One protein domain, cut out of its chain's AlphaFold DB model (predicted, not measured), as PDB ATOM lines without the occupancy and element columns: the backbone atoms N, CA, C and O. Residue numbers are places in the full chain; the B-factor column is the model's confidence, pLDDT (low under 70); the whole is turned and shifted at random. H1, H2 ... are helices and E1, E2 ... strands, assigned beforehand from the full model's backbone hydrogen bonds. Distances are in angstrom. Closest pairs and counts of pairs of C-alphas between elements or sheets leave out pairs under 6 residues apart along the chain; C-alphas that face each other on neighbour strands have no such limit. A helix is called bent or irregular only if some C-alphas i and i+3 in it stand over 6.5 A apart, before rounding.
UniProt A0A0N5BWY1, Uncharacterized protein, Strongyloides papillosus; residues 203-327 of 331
ATOM      1  N   SER A 203      21.891  22.676  24.099       51.88
ATOM      2  CA  SER A 203      22.964  23.651  24.341       51.88
ATOM      3  C   SER A 203      22.746  25.040  23.723       51.88
ATOM      4  O   SER A 203      23.538  25.958  23.952       51.88
ATOM      5  N   TYR A 204      21.704  25.241  22.913       62.59
ATOM      6  CA  TYR A 204      21.393  26.554  22.363       62.59
ATOM      7  C   TYR A 204      20.682  27.468  23.364       62.59
ATOM      8  O   TYR A 204      20.928  28.673  23.343       62.59
ATOM      9  N   ILE A 205      19.826  26.916  24.225       77.50
ATOM     10  CA  ILE A 205      19.041  27.683  25.195       77.50
ATOM     11  C   ILE A 205      19.610  27.408  26.580       77.50
ATOM     12  O   ILE A 205      19.575  26.277  27.055       77.50
ATOM     13  N   TYR A 206      20.131  28.448  27.232       85.94
ATOM     14  CA  TYR A 206      20.526  28.344  28.632       85.94
ATOM     15  C   TYR A 206      19.317  27.944  29.485       85.94
ATOM     16  O   TYR A 206      18.254  28.555  29.398       85.94
ATOM     17  N   HIS A 207      19.491  26.901  30.292       89.31
ATOM     18  CA  HIS A 207      18.451  26.335  31.144       89.31
ATOM     19  C   HIS A 207      18.876  26.401  32.611       89.31
ATOM     20  O   HIS A 207      20.075  26.462  32.906       89.31
ATOM     21  N   SER A 208      17.913  26.405  33.535       93.88
ATOM     22  CA  SER A 208      18.189  26.757  34.939       93.88
ATOM     23  C   SER A 208      19.224  25.850  35.591       93.88
ATOM     24  O   SER A 208      20.143  26.361  36.214       93.88
ATOM     25  N   ASN A 209      19.149  24.532  35.390       91.88
ATOM     26  CA  ASN A 209      20.097  23.593  35.995       91.88
ATOM     27  C   ASN A 209      21.553  23.814  35.529       91.88
ATOM     28  O   ASN A 209      22.493  23.708  36.311       91.88
ATOM     29  N   TYR A 210      21.766  24.166  34.257       90.69
ATOM     30  CA  TYR A 210      23.099  24.538  33.774       90.69
ATOM     31  C   TYR A 210      23.574  25.850  34.407       90.69
ATOM     32  O   TYR A 210      24.718  25.945  34.842       90.69
ATOM     33  N   LEU A 211      22.687  26.842  34.497       93.38
ATOM     34  CA  LEU A 211      23.009  28.142  35.078       93.38
ATOM     35  C   LEU A 211      23.261  28.064  36.588       93.38
ATOM     36  O   LEU A 211      24.183  28.710  37.056       93.38
ATOM     37  N   ASN A 212      22.509  27.250  37.332       94.50
ATOM     38  CA  ASN A 212      22.740  27.016  38.758       94.50
ATOM     39  C   ASN A 212      24.159  26.498  38.996       94.50
ATOM     40  O   ASN A 212      24.889  27.091  39.782       94.50
ATOM     41  N   ARG A 213      24.588  25.477  38.239       92.56
ATOM     42  CA  ARG A 213      25.968  24.973  38.312       92.56
ATOM     43  C   ARG A 213      26.991  26.055  37.977       92.56
ATOM     44  O   ARG A 213      27.951  26.230  38.712       92.56
ATOM     45  N   ALA A 214      26.755  26.836  36.921       91.56
ATOM     46  CA  ALA A 214      27.653  27.931  36.565       91.56
ATOM     47  C   ALA A 214      27.744  29.012  37.664       91.56
ATOM     48  O   ALA A 214      28.811  29.587  37.855       91.56
ATOM     49  N   ILE A 215      26.652  29.291  38.387       92.94
ATOM     50  CA  ILE A 215      26.640  30.219  39.531       92.94
ATOM     51  C   ILE A 215      27.438  29.628  40.698       92.94
ATOM     52  O   ILE A 215      28.298  30.308  41.251       92.94
ATOM     53  N   GLU A 216      27.170  28.369  41.055       93.81
ATOM     54  CA  GLU A 216      27.838  27.655  42.152       93.81
ATOM     55  C   GLU A 216      29.352  27.543  41.934       93.81
ATOM     56  O   GLU A 216      30.132  27.712  42.869       93.81
ATOM     57  N   GLU A 217      29.772  27.314  40.690       92.88
ATOM     58  CA  GLU A 217      31.180  27.229  40.293       92.88
ATOM     59  C   GLU A 217      31.858  28.605  40.158       92.88
ATOM     60  O   GLU A 217      33.063  28.672  39.932       92.88
ATOM     61  N   GLY A 218      31.114  29.711  40.281       89.00
ATOM     62  CA  GLY A 218      31.648  31.058  40.062       89.00
ATOM     63  C   GLY A 218      31.992  31.353  38.596       89.00
ATOM     64  O   GLY A 218      32.742  32.282  38.313       89.00
ATOM     65  N   ASN A 219      31.428  30.586  37.663       91.50
ATOM     66  CA  ASN A 219      31.645  30.697  36.220       91.50
ATOM     67  C   ASN A 219      30.741  31.750  35.555       91.50
ATOM     68  O   ASN A 219      30.854  32.002  34.354       91.50
ATOM     69  N   ILE A 220      29.824  32.375  36.299       92.44
ATOM     70  CA  ILE A 220      28.945  33.435  35.795       92.44
ATOM     71  C   ILE A 220      28.599  34.446  36.891       92.44
ATOM     72  O   ILE A 220      28.306  34.086  38.031       92.44
ATOM     73  N   GLU A 221      28.577  35.730  36.534       90.12
ATOM     74  CA  GLU A 221      28.114  36.791  37.432       90.12
ATOM     75  C   GLU A 221      26.594  36.986  37.326       90.12
ATOM     76  O   GLU A 221      26.032  37.078  36.233       90.12
ATOM     77  N   CYS A 222      25.918  37.129  38.471       93.75
ATOM     78  CA  CYS A 222      24.470  37.385  38.532       93.75
ATOM     79  C   CYS A 222      24.095  38.872  38.345       93.75
ATOM     80  O   CYS A 222      22.922  39.243  38.452       93.75
ATOM     81  N   LEU A 223      25.069  39.745  38.073       95.12
ATOM     82  CA  LEU A 223      24.829  41.152  37.765       95.12
ATOM     83  C   LEU A 223      24.462  41.303  36.285       95.12
ATOM     84  O   LEU A 223      25.251  40.977  35.401       95.12
ATOM     85  N   CYS A 224      23.283  41.855  35.997       96.62
ATOM     86  CA  CYS A 224      22.905  42.144  34.620       96.62
ATOM     87  C   CYS A 224      23.660  43.366  34.077       96.62
ATOM     88  O   CYS A 224      23.511  44.489  34.563       96.62
ATOM     89  N   ASN A 225      24.398  43.180  32.990       95.56
ATOM     90  CA  ASN A 225      25.161  44.216  32.306       95.56
ATOM     91  C   ASN A 225      24.304  45.272  31.609       95.56
ATOM     92  O   ASN A 225      24.772  46.403  31.457       95.56
ATOM     93  N   LEU A 226      23.082  44.931  31.191       95.62
ATOM     94  CA  LEU A 226      22.208  45.842  30.451       95.62
ATOM     95  C   LEU A 226      21.490  46.831  31.374       95.62
ATOM     96  O   LEU A 226      21.519  48.028  31.110       95.62
ATOM     97  N   CYS A 227      20.871  46.359  32.462       96.56
ATOM     98  CA  CYS A 227      20.144  47.224  33.405       96.56
ATOM     99  C   CYS A 227      20.846  47.425  34.753       96.56
ATOM    100  O   CYS A 227      20.251  47.998  35.664       96.56
ATOM    101  N   LYS A 228      22.083  46.937  34.905       95.81
ATOM    102  CA  LYS A 228      22.911  47.103  36.114       95.81
ATOM    103  C   LYS A 228      22.215  46.643  37.399       95.81
ATOM    104  O   LYS A 228      22.410  47.216  38.464       95.81
ATOM    105  N   THR A 229      21.372  45.619  37.291       95.62
ATOM    106  CA  THR A 229      20.598  45.072  38.411       95.62
ATOM    107  C   THR A 229      21.183  43.732  38.830       95.62
ATOM    108  O   THR A 229      21.412  42.876  37.975       95.62
ATOM    109  N   ASN A 230      21.395  43.541  40.132       93.50
ATOM    110  CA  ASN A 230      21.708  42.226  40.684       93.50
ATOM    111  C   ASN A 230      20.469  41.340  40.601       93.50
ATOM    112  O   ASN A 230      19.419  41.672  41.153       93.50
ATOM    113  N   VAL A 231      20.596  40.234  39.882       93.00
ATOM    114  CA  VAL A 231      19.560  39.215  39.783       93.00
ATOM    115  C   VAL A 231      19.787  38.199  40.896       93.00
ATOM    116  O   VAL A 231      20.926  37.941  41.281       93.00
ATOM    117  N   ASN A 232      18.702  37.657  41.444       81.25
ATOM    118  CA  ASN A 232      18.779  36.577  42.426       81.25
ATOM    119  C   ASN A 232      19.645  35.419  41.894       81.25
ATOM    120  O   ASN A 232      19.697  35.177  40.687       81.25
ATOM    121  N   GLN A 233      20.310  34.702  42.802       84.94
ATOM    122  CA  GLN A 233      21.349  33.707  42.493       84.94
ATOM    123  C   GLN A 233      20.790  32.353  42.016       84.94
ATOM    124  O   GLN A 233      21.311  31.305  42.383       84.94
ATOM    125  N   THR A 234      19.722  32.347  41.217       94.81
ATOM    126  CA  THR A 234      19.239  31.123  40.563       94.81
ATOM    127  C   THR A 234      19.187  31.301  39.052       94.81
ATOM    128  O   THR A 234      18.867  32.371  38.527       94.81
ATOM    129  N   GLY A 235      19.444  30.219  38.324       94.31
ATOM    130  CA  GLY A 235      19.329  30.166  36.875       94.31
ATOM    131  C   GLY A 235      17.933  30.545  36.383       94.31
ATOM    132  O   GLY A 235      17.798  31.263  35.394       94.31
ATOM    133  N   THR A 236      16.887  30.135  37.105       95.00
ATOM    134  CA  THR A 236      15.496  30.506  36.805       95.00
ATOM    135  C   THR A 236      15.278  32.015  36.902       95.00
ATOM    136  O   THR A 236      14.591  32.596  36.055       95.00
ATOM    137  N   ASP A 237      15.881  32.673  37.891       95.19
ATOM    138  CA  ASP A 237      15.801  34.124  38.039       95.19
ATOM    139  C   ASP A 237      16.538  34.847  36.910       95.19
ATOM    140  O   ASP A 237      15.995  35.794  36.338       95.19
ATOM    141  N   MET A 238      17.716  34.361  36.507       95.94
ATOM    142  CA  MET A 238      18.461  34.896  35.359       95.94
ATOM    143  C   MET A 238      17.671  34.768  34.050       95.94
ATOM    144  O   MET A 238      17.566  35.734  33.287       95.94
ATOM    145  N   ILE A 239      17.060  33.605  33.799       96.06
ATOM    146  CA  ILE A 239      16.195  33.374  32.632       96.06
ATOM    147  C   ILE A 239      15.019  34.355  32.650       96.06
ATOM    148  O   ILE A 239      14.797  35.084  31.680       96.06
ATOM    149  N   ASN A 240      14.277  34.410  33.759       95.31
ATOM    150  CA  ASN A 240      13.110  35.278  33.882       95.31
ATOM    151  C   ASN A 240      13.472  36.761  33.799       95.31
ATOM    152  O   ASN A 240      12.691  37.541  33.254       95.31
ATOM    153  N   HIS A 241      14.643  37.151  34.298       96.19
ATOM    154  CA  HIS A 241      15.156  38.504  34.161       96.19
ATOM    155  C   HIS A 241      15.309  38.877  32.684       96.19
ATOM    156  O   HIS A 241      14.709  39.853  32.239       96.19
ATOM    157  N   VAL A 242      16.021  38.064  31.900       95.94
ATOM    158  CA  VAL A 242      16.213  38.300  30.459       95.94
ATOM    159  C   VAL A 242      14.874  38.376  29.732       95.94
ATOM    160  O   VAL A 242      14.608  39.342  29.013       95.94
ATOM    161  N   VAL A 243      14.002  37.395  29.960       95.06
ATOM    162  CA  VAL A 243      12.717  37.291  29.262       95.06
ATOM    163  C   VAL A 243      11.791  38.461  29.604       95.06
ATOM    164  O   VAL A 243      11.258  39.120  28.712       95.06
ATOM    165  N   LYS A 244      11.622  38.778  30.891       94.94
ATOM    166  CA  LYS A 244      10.642  39.785  31.323       94.94
ATOM    167  C   LYS A 244      11.177  41.213  31.223       94.94
ATOM    168  O   LYS A 244      10.408  42.119  30.908       94.94
ATOM    169  N   LYS A 245      12.463  41.444  31.511       95.50
ATOM    170  CA  LYS A 245      13.045  42.798  31.582       95.50
ATOM    171  C   LYS A 245      13.654  43.271  30.271       95.50
ATOM    172  O   LYS A 245      13.564  44.462  30.001       95.50
ATOM    173  N   HIS A 246      14.234  42.375  29.472       95.12
ATOM    174  CA  HIS A 246      14.979  42.764  28.268       95.12
ATOM    175  C   HIS A 246      14.322  42.333  26.966       95.12
ATOM    176  O   HIS A 246      14.426  43.044  25.971       95.12
ATOM    177  N   LEU A 247      13.612  41.205  26.963       93.12
ATOM    178  CA  LEU A 247      12.758  40.836  25.834       93.12
ATOM    179  C   LEU A 247      11.343  41.419  25.955       93.12
ATOM    180  O   LEU A 247      10.585  41.358  24.993       93.12
ATOM    181  N   HIS A 248      10.980  41.970  27.121       93.06
ATOM    182  CA  HIS A 248       9.627  42.450  27.435       93.06
ATOM    183  C   HIS A 248       8.530  41.414  27.145       93.06
ATOM    184  O   HIS A 248       7.380  41.756  26.857       93.06
ATOM    185  N   PHE A 249       8.877  40.131  27.235       92.19
ATOM    186  CA  PHE A 249       7.966  39.044  26.940       92.19
ATOM    187  C   PHE A 249       7.197  38.662  28.206       92.19
ATOM    188  O   PHE A 249       7.775  38.256  29.215       92.19
ATOM    189  N   LYS A 250       5.875  38.861  28.166       88.50
ATOM    190  CA  LYS A 250       4.976  38.671  29.319       88.50
ATOM    191  C   LYS A 250       4.463  37.236  29.467       88.50
ATOM    192  O   LYS A 250       3.901  36.910  30.507       88.50
ATOM    193  N   HIS A 251       4.635  36.411  28.438       88.50
ATOM    194  CA  HIS A 251       4.138  35.039  28.396       88.50
ATOM    195  C   HIS A 251       5.270  34.028  28.617       88.50
ATOM    196  O   HIS A 251       6.383  34.387  29.009       88.50
ATOM    197  N   TYR A 252       4.956  32.759  28.373       90.81
ATOM    198  CA  TYR A 252       5.881  31.642  28.474       90.81
ATOM    199  C   TYR A 252       6.390  31.223  27.098       90.81
ATOM    200  O   TYR A 252       5.627  31.136  26.133       90.81
ATOM    201  N   MET A 253       7.700  30.994  26.997       88.62
ATOM    202  CA  MET A 253       8.339  30.605  25.737       88.62
ATOM    203  C   MET A 253       8.024  29.157  25.357       88.62
ATOM    204  O   MET A 253       7.908  28.845  24.169       88.62
ATOM    205  N   PHE A 254       7.865  28.288  26.355       88.19
ATOM    206  CA  PHE A 254       7.729  26.850  26.178       88.19
ATOM    207  C   PHE A 254       6.471  26.325  26.857       88.19
ATOM    208  O   PHE A 254       6.085  26.781  27.935       88.19
ATOM    209  N   ARG A 255       5.873  25.308  26.238       88.12
ATOM    210  CA  ARG A 255       4.769  24.535  26.797       88.12
ATOM    211  C   ARG A 255       5.028  23.046  26.618       88.12
ATOM    212  O   ARG A 255       5.548  22.634  25.580       88.12
ATOM    213  N   CYS A 256       4.620  22.232  27.585       86.12
ATOM    214  CA  CYS A 256       4.585  20.783  27.409       86.12
ATOM    215  C   CYS A 256       3.629  20.409  26.265       86.12
ATOM    216  O   CYS A 256       2.541  20.975  26.119       86.12
ATOM    217  N   ARG A 257       4.010  19.432  25.437       80.62
ATOM    218  CA  ARG A 257       3.160  18.981  24.330       80.62
ATOM    219  C   ARG A 257       1.847  18.348  24.807       80.62
ATOM    220  O   ARG A 257       0.815  18.572  24.166       80.62
ATOM    221  N   LEU A 258       1.908  17.562  25.881       82.12
ATOM    222  CA  LEU A 258       0.791  16.756  26.384       82.12
ATOM    223  C   LEU A 258      -0.004  17.452  27.494       82.12
ATOM    224  O   LEU A 258      -1.192  17.187  27.636       82.12
ATOM    225  N   CYS A 259       0.619  18.384  28.220       85.00
ATOM    226  CA  CYS A 259       0.001  19.089  29.341       85.00
ATOM    227  C   CYS A 259      -0.152  20.584  29.028       85.00
ATOM    228  O   CYS A 259       0.807  21.339  29.198       85.00
ATOM    229  N   PRO A 260      -1.349  21.051  28.617       82.44
ATOM    230  CA  PRO A 260      -1.577  22.455  28.270       82.44
ATOM    231  C   PRO A 260      -1.296  23.439  29.410       82.44
ATOM    232  O   PRO A 260      -0.972  24.586  29.136       82.44
ATOM    233  N   ASN A 261      -1.400  22.986  30.661       87.69
ATOM    234  CA  ASN A 261      -1.213  23.817  31.852       87.69
ATOM    235  C   ASN A 261       0.258  23.956  32.274       87.69
ATOM    236  O   ASN A 261       0.553  24.675  33.224       87.69
ATOM    237  N   ILE A 262       1.178  23.252  31.610       91.69
ATOM    238  CA  ILE A 262       2.604  23.297  31.931       91.69
ATOM    239  C   ILE A 262       3.289  24.230  30.938       91.69
ATOM    240  O   ILE A 262       3.678  23.825  29.839       91.69
ATOM    241  N   GLU A 263       3.408  25.491  31.343       92.88
ATOM    242  CA  GLU A 263       4.001  26.589  30.583       92.88
ATOM    243  C   GLU A 263       5.142  27.229  31.383       92.88
ATOM    244  O   GLU A 263       5.034  27.437  32.590       92.88
ATOM    245  N   THR A 264       6.266  27.519  30.727       93.88
ATOM    246  CA  THR A 264       7.472  28.034  31.391       93.88
ATOM    247  C   THR A 264       8.402  28.770  30.421       93.88
ATOM    248  O   THR A 264       8.335  28.614  29.201       93.88
ATOM    249  N   ASN A 265       9.300  29.583  30.973       93.31
ATOM    250  CA  ASN A 265      10.422  30.183  30.244       93.31
ATOM    251  C   ASN A 265      11.704  29.353  30.327       93.31
ATOM    252  O   ASN A 265      12.673  29.664  29.641       93.31
ATOM    253  N   ASP A 266      11.716  28.318  31.161       92.69
ATOM    254  CA  ASP A 266      12.867  27.461  31.393       92.69
ATOM    255  C   ASP A 266      12.601  26.054  30.858       92.69
ATOM    256  O   ASP A 266      11.742  25.327  31.353       92.69
ATOM    257  N   ILE A 267      13.362  25.672  29.837       88.38
ATOM    258  CA  ILE A 267      13.245  24.368  29.183       88.38
ATOM    259  C   ILE A 267      13.488  23.197  30.143       88.38
ATOM    260  O   ILE A 267      12.883  22.140  29.959       88.38
ATOM    261  N   PHE A 268      14.309  23.384  31.182       90.38
ATOM    262  CA  PHE A 268      14.591  22.329  32.153       90.38
ATOM    263  C   PHE A 268      13.330  21.905  32.917       90.38
ATOM    264  O   PHE A 268      13.130  20.718  33.138       90.38
ATOM    265  N   VAL A 269      12.421  22.842  33.206       91.44
ATOM    266  CA  VAL A 269      11.131  22.539  33.852       91.44
ATOM    267  C   VAL A 269      10.252  21.648  32.964       91.44
ATOM    268  O   VAL A 269       9.581  20.753  33.468       91.44
ATOM    269  N   ILE A 270      10.261  21.844  31.636       89.38
ATOM    270  CA  ILE A 270       9.530  20.948  30.721       89.38
ATOM    271  C   ILE A 270      10.178  19.566  30.681       89.38
ATOM    272  O   ILE A 270       9.463  18.567  30.646       89.38
ATOM    273  N   GLN A 271      11.510  19.506  30.677       87.12
ATOM    274  CA  GLN A 271      12.245  18.245  30.697       87.12
ATOM    275  C   GLN A 271      11.940  17.446  31.967       87.12
ATOM    276  O   GLN A 271      11.529  16.297  31.864       87.12
ATOM    277  N   GLU A 272      12.076  18.060  33.140       89.00
ATOM    278  CA  GLU A 272      11.778  17.427  34.427       89.00
ATOM    279  C   GLU A 272      10.321  16.957  34.494       89.00
ATOM    280  O   GLU A 272      10.060  15.797  34.805       89.00
ATOM    281  N   HIS A 273       9.371  17.818  34.116       90.12
ATOM    282  CA  HIS A 273       7.963  17.434  34.025       90.12
ATOM    283  C   HIS A 273       7.756  16.226  33.105       90.12
ATOM    284  O   HIS A 273       6.994  15.323  33.436       90.12
ATOM    285  N   TRP A 274       8.428  16.192  31.953       87.38
ATOM    286  CA  TRP A 274       8.287  15.089  31.011       87.38
ATOM    287  C   TRP A 274       8.811  13.771  31.564       87.38
ATOM    288  O   TRP A 274       8.121  12.756  31.477       87.38
ATOM    289  N   MET A 275       9.997  13.803  32.167       85.56
ATOM    290  CA  MET A 275      10.607  12.633  32.794       85.56
ATOM    291  C   MET A 275       9.747  12.100  33.950       85.56
ATOM    292  O   MET A 275       9.642  10.892  34.135       85.56
ATOM    293  N   ASN A 276       9.092  12.989  34.699       85.69
ATOM    294  CA  ASN A 276       8.296  12.604  35.862       85.69
ATOM    295  C   ASN A 276       6.884  12.120  35.514       85.69
ATOM    296  O   ASN A 276       6.397  11.216  36.181       85.69
ATOM    297  N   GLU A 277       6.230  12.702  34.503       84.88
ATOM    298  CA  GLU A 277       4.791  12.495  34.248       84.88
ATOM    299  C   GLU A 277       4.488  11.735  32.945       84.88
ATOM    300  O   GLU A 277       3.389  11.206  32.772       84.88
ATOM    301  N   HIS A 278       5.436  11.689  31.998       80.56
ATOM    302  CA  HIS A 278       5.228  11.089  30.667       80.56
ATOM    303  C   HIS A 278       6.179   9.927  30.377       80.56
ATOM    304  O   HIS A 278       5.848   9.037  29.591       80.56
ATOM    305  N   GLU A 279       7.334   9.876  31.039       72.31
ATOM    306  CA  GLU A 279       8.347   8.826  30.878       72.31
ATOM    307  C   GLU A 279       8.094   7.625  31.813       72.31
ATOM    308  O   GLU A 279       8.985   7.088  32.460       72.31
ATOM    309  N   HIS A 280       6.841   7.160  31.878       64.62
ATOM    310  CA  HIS A 280       6.446   5.991  32.679       64.62
ATOM    311  C   HIS A 280       6.643   4.645  31.963       64.62
ATOM    312  O   HIS A 280       6.446   3.584  32.553       64.62
ATOM    313  N   SER A 281       7.028   4.659  30.686       51.41
ATOM    314  CA  SER A 281       7.401   3.457  29.939       51.41
ATOM    315  C   SER A 281       8.646   3.751  29.114       51.41
ATOM    316  O   SER A 281       8.744   4.833  28.537       51.41
ATOM    317  N   GLU A 282       9.568   2.792  29.018       54.72
ATOM    318  CA  GLU A 282      10.893   2.863  28.360       54.72
ATOM    319  C   GLU A 282      10.881   3.248  26.854       54.72
ATOM    320  O   GLU A 282      11.870   3.076  26.142       54.72
ATOM    321  N   LYS A 283       9.758   3.746  26.326       53.50
ATOM    322  CA  LYS A 283       9.519   4.037  24.911       53.50
ATOM    323  C   LYS A 283       9.499   5.522  24.551       53.50
ATOM    324  O   LYS A 283       9.575   5.816  23.362       53.50
ATOM    325  N   ILE A 284       9.403   6.447  25.509       60.91
ATOM    326  CA  ILE A 284       9.252   7.881  25.206       60.91
ATOM    327  C   ILE A 284      10.371   8.676  25.874       60.91
ATOM    328  O   ILE A 284      10.188   9.273  26.929       60.91
ATOM    329  N   LYS A 285      11.539   8.694  25.227       69.00
ATOM    330  CA  LYS A 285      12.647   9.563  25.632       69.00
ATOM    331  C   LYS A 285      12.264  11.022  25.422       69.00
ATOM    332  O   LYS A 285      11.619  11.355  24.423       69.00
ATOM    333  N   PHE A 286      12.723  11.896  26.316       73.56
ATOM    334  CA  PHE A 286      12.602  13.333  26.104       73.56
ATOM    335  C   PHE A 286      13.273  13.738  24.786       73.56
ATOM    336  O   PHE A 286      14.496  13.707  24.641       73.56
ATOM    337  N   THR A 287      12.457  14.136  23.819       72.56
ATOM    338  CA  THR A 287      12.904  14.600  22.514       72.56
ATOM    339  C   THR A 287      12.641  16.095  22.412       72.56
ATOM    340  O   THR A 287      11.519  16.561  22.174       72.56
ATOM    341  N   ASN A 288      13.711  16.868  22.591       66.56
ATOM    342  CA  ASN A 288      13.685  18.294  22.319       66.56
ATOM    343  C   ASN A 288      13.713  18.523  20.807       66.56
ATOM    344  O   ASN A 288      14.773  18.544  20.184       66.56
ATOM    345  N   ASN A 289      12.538  18.745  20.236       61.56
ATOM    346  CA  ASN A 289      12.422  19.328  18.920       61.56
ATOM    347  C   ASN A 289      11.631  20.627  19.066       61.56
ATOM    348  O   ASN A 289      10.439  20.581  19.370       61.56
ATOM    349  N   PHE A 290      12.267  21.778  18.831       62.88
ATOM    350  CA  PHE A 290      11.568  23.062  18.708       62.88
ATOM    351  C   PHE A 290      10.752  23.067  17.409       62.88
ATOM    352  O   PHE A 290      11.114  23.696  16.418       62.88
ATOM    353  N   ILE A 291       9.672  22.286  17.393       51.22
ATOM    354  CA  ILE A 291       8.768  22.151  16.262       51.22
ATOM    355  C   ILE A 291       7.513  22.945  16.558       51.22
ATOM    356  O   ILE A 291       6.986  22.980  17.669       51.22
ATOM    357  N   ILE A 292       7.026  23.581  15.506       51.84
ATOM    358  CA  ILE A 292       5.850  24.420  15.546       51.84
ATOM    359  C   ILE A 292       4.862  23.897  14.529       51.84
ATOM    360  O   ILE A 292       5.229  23.551  13.403       51.84
ATOM    361  N   ARG A 293       3.600  23.835  14.960       41.44
ATOM    362  CA  ARG A 293       2.468  23.440  14.130       41.44
ATOM    363  C   ARG A 293       2.314  24.389  12.950       41.44
ATOM    364  O   ARG A 293       1.900  25.528  13.106       41.44
ATOM    365  N   CYS A 294       2.564  23.851  11.767       42.72
ATOM    366  CA  CYS A 294       1.878  24.254  10.555       42.72
ATOM    367  C   CYS A 294       0.955  23.091  10.190       42.72
ATOM    368  O   CYS A 294       1.420  21.957  10.089       42.72
ATOM    369  N   GLU A 295      -0.335  23.357   9.991       42.06
ATOM    370  CA  GLU A 295      -1.340  22.326   9.672       42.06
ATOM    371  C   GLU A 295      -0.998  21.514   8.410       42.06
ATOM    372  O   GLU A 295      -1.510  20.417   8.213       42.06
ATOM    373  N   LYS A 296      -0.099  22.032   7.561       41.84
ATOM    374  CA  LYS A 296       0.326  21.404   6.303       41.84
ATOM    375  C   LYS A 296       1.484  20.415   6.435       41.84
ATOM    376  O   LYS A 296       1.766  19.716   5.463       41.84
ATOM    377  N   TYR A 297       2.183  20.366   7.569       44.66
ATOM    378  CA  TYR A 297       3.330  19.475   7.748       44.66
ATOM    379  C   TYR A 297       3.001  18.383   8.763       44.66
ATOM    380  O   TYR A 297       2.642  18.679   9.900       44.66
ATOM    381  N   ASN A 298       3.172  17.120   8.355       47.62
ATOM    382  CA  ASN A 298       3.185  15.993   9.284       47.62
ATOM    383  C   ASN A 298       4.390  16.149  10.210       47.62
ATOM    384  O   ASN A 298       5.535  15.921   9.815       47.62
ATOM    385  N   ILE A 299       4.117  16.603  11.426       52.09
ATOM    386  CA  ILE A 299       5.097  16.709  12.497       52.09
ATOM    387  C   ILE A 299       5.253  15.312  13.111       52.09
ATOM    388  O   ILE A 299       4.232  14.662  13.326       52.09
ATOM    389  N   PRO A 300       6.487  14.838  13.370       55.28
ATOM    390  CA  PRO A 300       6.713  13.598  14.111       55.28
ATOM    391  C   PRO A 300       5.926  13.587  15.426       55.28
ATOM    392  O   PRO A 300       5.810  14.627  16.060       55.28
ATOM    393  N   ASP A 301       5.400  12.446  15.862       58.78
ATOM    394  CA  ASP A 301       4.599  12.373  17.097       58.78
ATOM    395  C   ASP A 301       5.445  12.377  18.388       58.78
ATOM    396  O   ASP A 301       4.900  12.353  19.489       58.78
ATOM    397  N   ASP A 302       6.774  12.419  18.278       65.69
ATOM    398  CA  ASP A 302       7.716  12.121  19.363       65.69
ATOM    399  C   ASP A 302       8.277  13.346  20.112       65.69
ATOM    400  O   ASP A 302       9.091  13.185  21.015       65.69
ATOM    401  N   PHE A 303       7.857  14.572  19.788       74.19
ATOM    402  CA  PHE A 303       8.400  15.795  20.399       74.19
ATOM    403  C   PHE A 303       7.730  16.185  21.726       74.19
ATOM    404  O   PHE A 303       6.515  16.077  21.902       74.19
ATOM    405  N   CYS A 304       8.528  16.750  22.637       79.44
ATOM    406  CA  CYS A 304       8.085  17.059  24.003       79.44
ATOM    407  C   CYS A 304       7.679  18.523  24.228       79.44
ATOM    408  O   CYS A 304       6.866  18.816  25.108       79.44
ATOM    409  N   ILE A 305       8.231  19.451  23.440       80.38
ATOM    410  CA  ILE A 305       8.115  20.899  23.661       80.38
ATOM    411  C   ILE A 305       7.319  21.553  22.537       80.38
ATOM    412  O   ILE A 305       7.607  21.357  21.361       80.38
ATOM    413  N   LEU A 306       6.362  22.402  22.902       77.81
ATOM    414  CA  LEU A 306       5.623  23.246  21.977       77.81
ATOM    415  C   LEU A 306       5.970  24.727  22.185       77.81
ATOM    416  O   LEU A 306       5.885  25.239  23.301       77.81
ATOM    417  N   ILE A 307       6.262  25.429  21.088       79.00
ATOM    418  CA  ILE A 307       6.250  26.896  21.022       79.00
ATOM    419  C   ILE A 307       4.920  27.302  20.378       79.00
ATOM    420  O   ILE A 307       4.621  26.920  19.247       79.00
ATOM    421  N   THR A 308       4.090  28.028  21.123       73.75
ATOM    422  CA  THR A 308       2.655  28.169  20.823       73.75
ATOM    423  C   THR A 308       2.321  29.162  19.708       73.75
ATOM    424  O   THR A 308       1.224  29.083  19.163       73.75
ATOM    425  N   SER A 309       3.224  30.082  19.346       73.94
ATOM    426  CA  SER A 309       2.945  31.133  18.355       73.94
ATOM    427  C   SER A 309       4.200  31.679  17.663       73.94
ATOM    428  O   SER A 309       5.328  31.481  18.133       73.94
ATOM    429  N   ARG A 310       3.995  32.396  16.544       70.88
ATOM    430  CA  ARG A 310       5.072  33.026  15.753       70.88
ATOM    431  C   ARG A 310       5.832  34.052  16.537       70.88
ATOM    432  O   ARG A 310       7.054  34.141  16.442       70.88
ATOM    433  N   ASP A 311       5.091  34.830  17.299       75.56
ATOM    434  CA  ASP A 311       5.684  35.839  18.139       75.56
ATOM    435  C   ASP A 311       6.504  35.206  19.260       75.56
ATOM    436  O   ASP A 311       7.623  35.660  19.477       75.56
ATOM    437  N   ASN A 312       6.058  34.095  19.857       79.75
ATOM    438  CA  ASN A 312       6.838  33.385  20.875       79.75
ATOM    439  C   ASN A 312       8.181  32.886  20.323       79.75
ATOM    440  O   ASN A 312       9.211  33.070  20.967       79.75
ATOM    441  N   ALA A 313       8.206  32.335  19.108       76.56
ATOM    442  CA  ALA A 313       9.461  31.892  18.496       76.56
ATOM    443  C   ALA A 313      10.458  33.030  18.241       76.56
ATOM    444  O   ALA A 313      11.655  32.821  18.405       76.56
ATOM    445  N   LYS A 314       9.993  34.243  17.905       77.25
ATOM    446  CA  LYS A 314      10.894  35.405  17.763       77.25
ATOM    447  C   LYS A 314      11.605  35.721  19.081       77.25
ATOM    448  O   LYS A 314      12.774  36.091  19.076       77.25
ATOM    449  N   PHE A 315      10.922  35.561  20.214       84.25
ATOM    450  CA  PHE A 315      11.548  35.750  21.524       84.25
ATOM    451  C   PHE A 315      12.546  34.633  21.844       84.25
ATOM    452  O   PHE A 315      13.629  34.929  22.346       84.25
ATOM    453  N   VAL A 316      12.230  33.385  21.487       82.50
ATOM    454  CA  VAL A 316      13.154  32.243  21.613       82.50
ATOM    455  C   VAL A 316      14.425  32.461  20.777       82.50
ATOM    456  O   VAL A 316      15.524  32.239  21.282       82.50
ATOM    457  N   ASP A 317      14.299  32.976  19.551       78.00
ATOM    458  CA  ASP A 317      15.429  33.365  18.690       78.00
ATOM    459  C   ASP A 317      16.335  34.397  19.361       78.00
ATOM    460  O   ASP A 317      17.561  34.259  19.384       78.00
ATOM    461  N   CYS A 318      15.726  35.454  19.906       83.31
ATOM    462  CA  CYS A 318      16.459  36.558  20.513       83.31
ATOM    463  C   CYS A 318      17.070  36.184  21.867       83.31
ATOM    464  O   CYS A 318      18.086  36.771  22.249       83.31
ATOM    465  N   TYR A 319      16.491  35.209  22.574       88.75
ATOM    466  CA  TYR A 319      16.824  34.875  23.956       88.75
ATOM    467  C   TYR A 319      18.320  34.683  24.188       88.75
ATOM    468  O   TYR A 319      18.890  35.386  25.020       88.75
ATOM    469  N   LYS A 320      18.978  33.805  23.422       85.69
ATOM    470  CA  LYS A 320      20.407  33.514  23.616       85.69
ATOM    471  C   LYS A 320      21.259  34.774  23.481       85.69
ATOM    472  O   LYS A 320      22.105  35.045  24.328       85.69
ATOM    473  N   SER A 321      21.012  35.553  22.427       85.12
ATOM    474  CA  SER A 321      21.769  36.776  22.144       85.12
ATOM    475  C   SER A 321      21.570  37.849  23.219       85.12
ATOM    476  O   SER A 321      22.508  38.569  23.551       85.12
ATOM    477  N   THR A 322      20.371  37.942  23.796       89.56
ATOM    478  CA  THR A 322      20.081  38.867  24.895       89.56
ATOM    479  C   THR A 322      20.679  38.363  26.202       89.56
ATOM    480  O   THR A 322      21.219  39.162  26.963       89.56
ATOM    481  N   PHE A 323      20.657  37.051  26.444       93.50
ATOM    482  CA  PHE A 323      21.228  36.448  27.644       93.50
ATOM    483  C   PHE A 323      22.730  36.721  27.748       93.50
ATOM    484  O   PHE A 323      23.175  37.248  28.762       93.50
ATOM    485  N   VAL A 324      23.498  36.471  26.680       90.38
ATOM    486  CA  VAL A 324      24.953  36.730  26.671       90.38
ATOM    487  C   VAL A 324      25.307  38.216  26.760       90.38
ATOM    488  O   VAL A 324      26.421  38.563  27.127       90.38
ATOM    489  N   LYS A 325      24.371  39.115  26.423       90.56
ATOM    490  CA  LYS A 325      24.526  40.557  26.667       90.56
ATOM    491  C   LYS A 325      24.213  40.930  28.114       90.56
ATOM    492  O   LYS A 325      24.739  41.926  28.596       90.56
ATOM    493  N   CYS A 326      23.339  40.178  28.784       94.81
ATOM    494  CA  CYS A 326      22.993  40.402  30.183       94.81
ATOM    495  C   CYS A 326      24.079  39.881  31.114       94.81
ATOM    496  O   CYS A 326      24.469  40.604  32.019       94.81
ATOM    497  N   PHE A 327      24.583  38.673  30.888       92.88
ATOM    498  CA  PHE A 327      25.470  38.009  31.836       92.88
ATOM    499  C   PHE A 327      26.751  37.557  31.152       92.88
ATOM    500  O   PHE A 327      26.716  36.924  30.094       92.88
TER     501      PHE A 327
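This is residues 203 to 327 of the 331 residues of an uncharacterized protein of Strongyloides papillosus (UniProt A0A0N5BWY1). H2 is a post between two helices, making a corner with H1 where the first residues of both meet and packing on the longer H4 farther along, while E1 and H3 make a second group with short pairings beside E1. The long link of residues 278 to 309 comes back to that group with residues 305 to 306, which pair with E1, and a part of it loops out at Lys 296, whose C-alpha is one of the two farthest apart in the domain. The printed part has 125 residues, four named helices and one named strand, in the order H1, H2, E1, H3, H4; the class is mostly helix, with 52 residues in named elements, under half. It is compact, with a radius of gyration of the C-alphas of 15.4 A and spans of 45 by 31 by 23 A.

H1, residues 208 to 216, is 12.1 A long and begins at C-alpha 208 (18.189, 26.757, 34.939). H2, residues 235 to 246, is 15.9 A long. E1 is residues 254 to 256, 6.9 A. H3, residues 267 to 277, is 15.4 A long. H4, residues 310 to 326, is 24.2 A long and ends at C-alpha 326 (22.993, 40.402, 30.183); it is irregular, with C-alphas 317 and 320 7.0 A apart, and has a kink of 42 degrees near residue 320.

H1 touches residues 235 to 239 of H2 alone, closest at the C-alphas of Ser 208 and Gly 235, 4.1 A, and only just about perpendicular at 72 degrees. H2 touches H4, closest at the C-alphas of Val 242 and Phe 323, 6.0 A, only just about perpendicular at 70.4 degrees. H1 and H3 only just touch, only at their ends, with 3 pairs of C-alphas within 8 A, the closest those of Ser 208 and Phe 268, 6.3 A. The closest C-alphas of E1 and H3 are those of Cys 256 and Ile 270, 6.0 A. E1 pairs with no named strand, but its residues 254 to 255 pair antiparallel with 263 to 264, and 255 to 256 with 305 to 306. H1 and H4 are apart. Every O i to N i+4 pair is within hydrogen-bond range in H1, H2 and H3; in H4, 11 of 13 are.

The two C-alphas farthest apart, of Gly 218 and Lys 296, are 47.1 A apart. The printed part has no cut. The links H1 to H2 and H3 to H4 are long. The mean pLDDT of the printed part is 82.1, and residues 203 to 204, 280 to 285 and 288 to 302 are under 70.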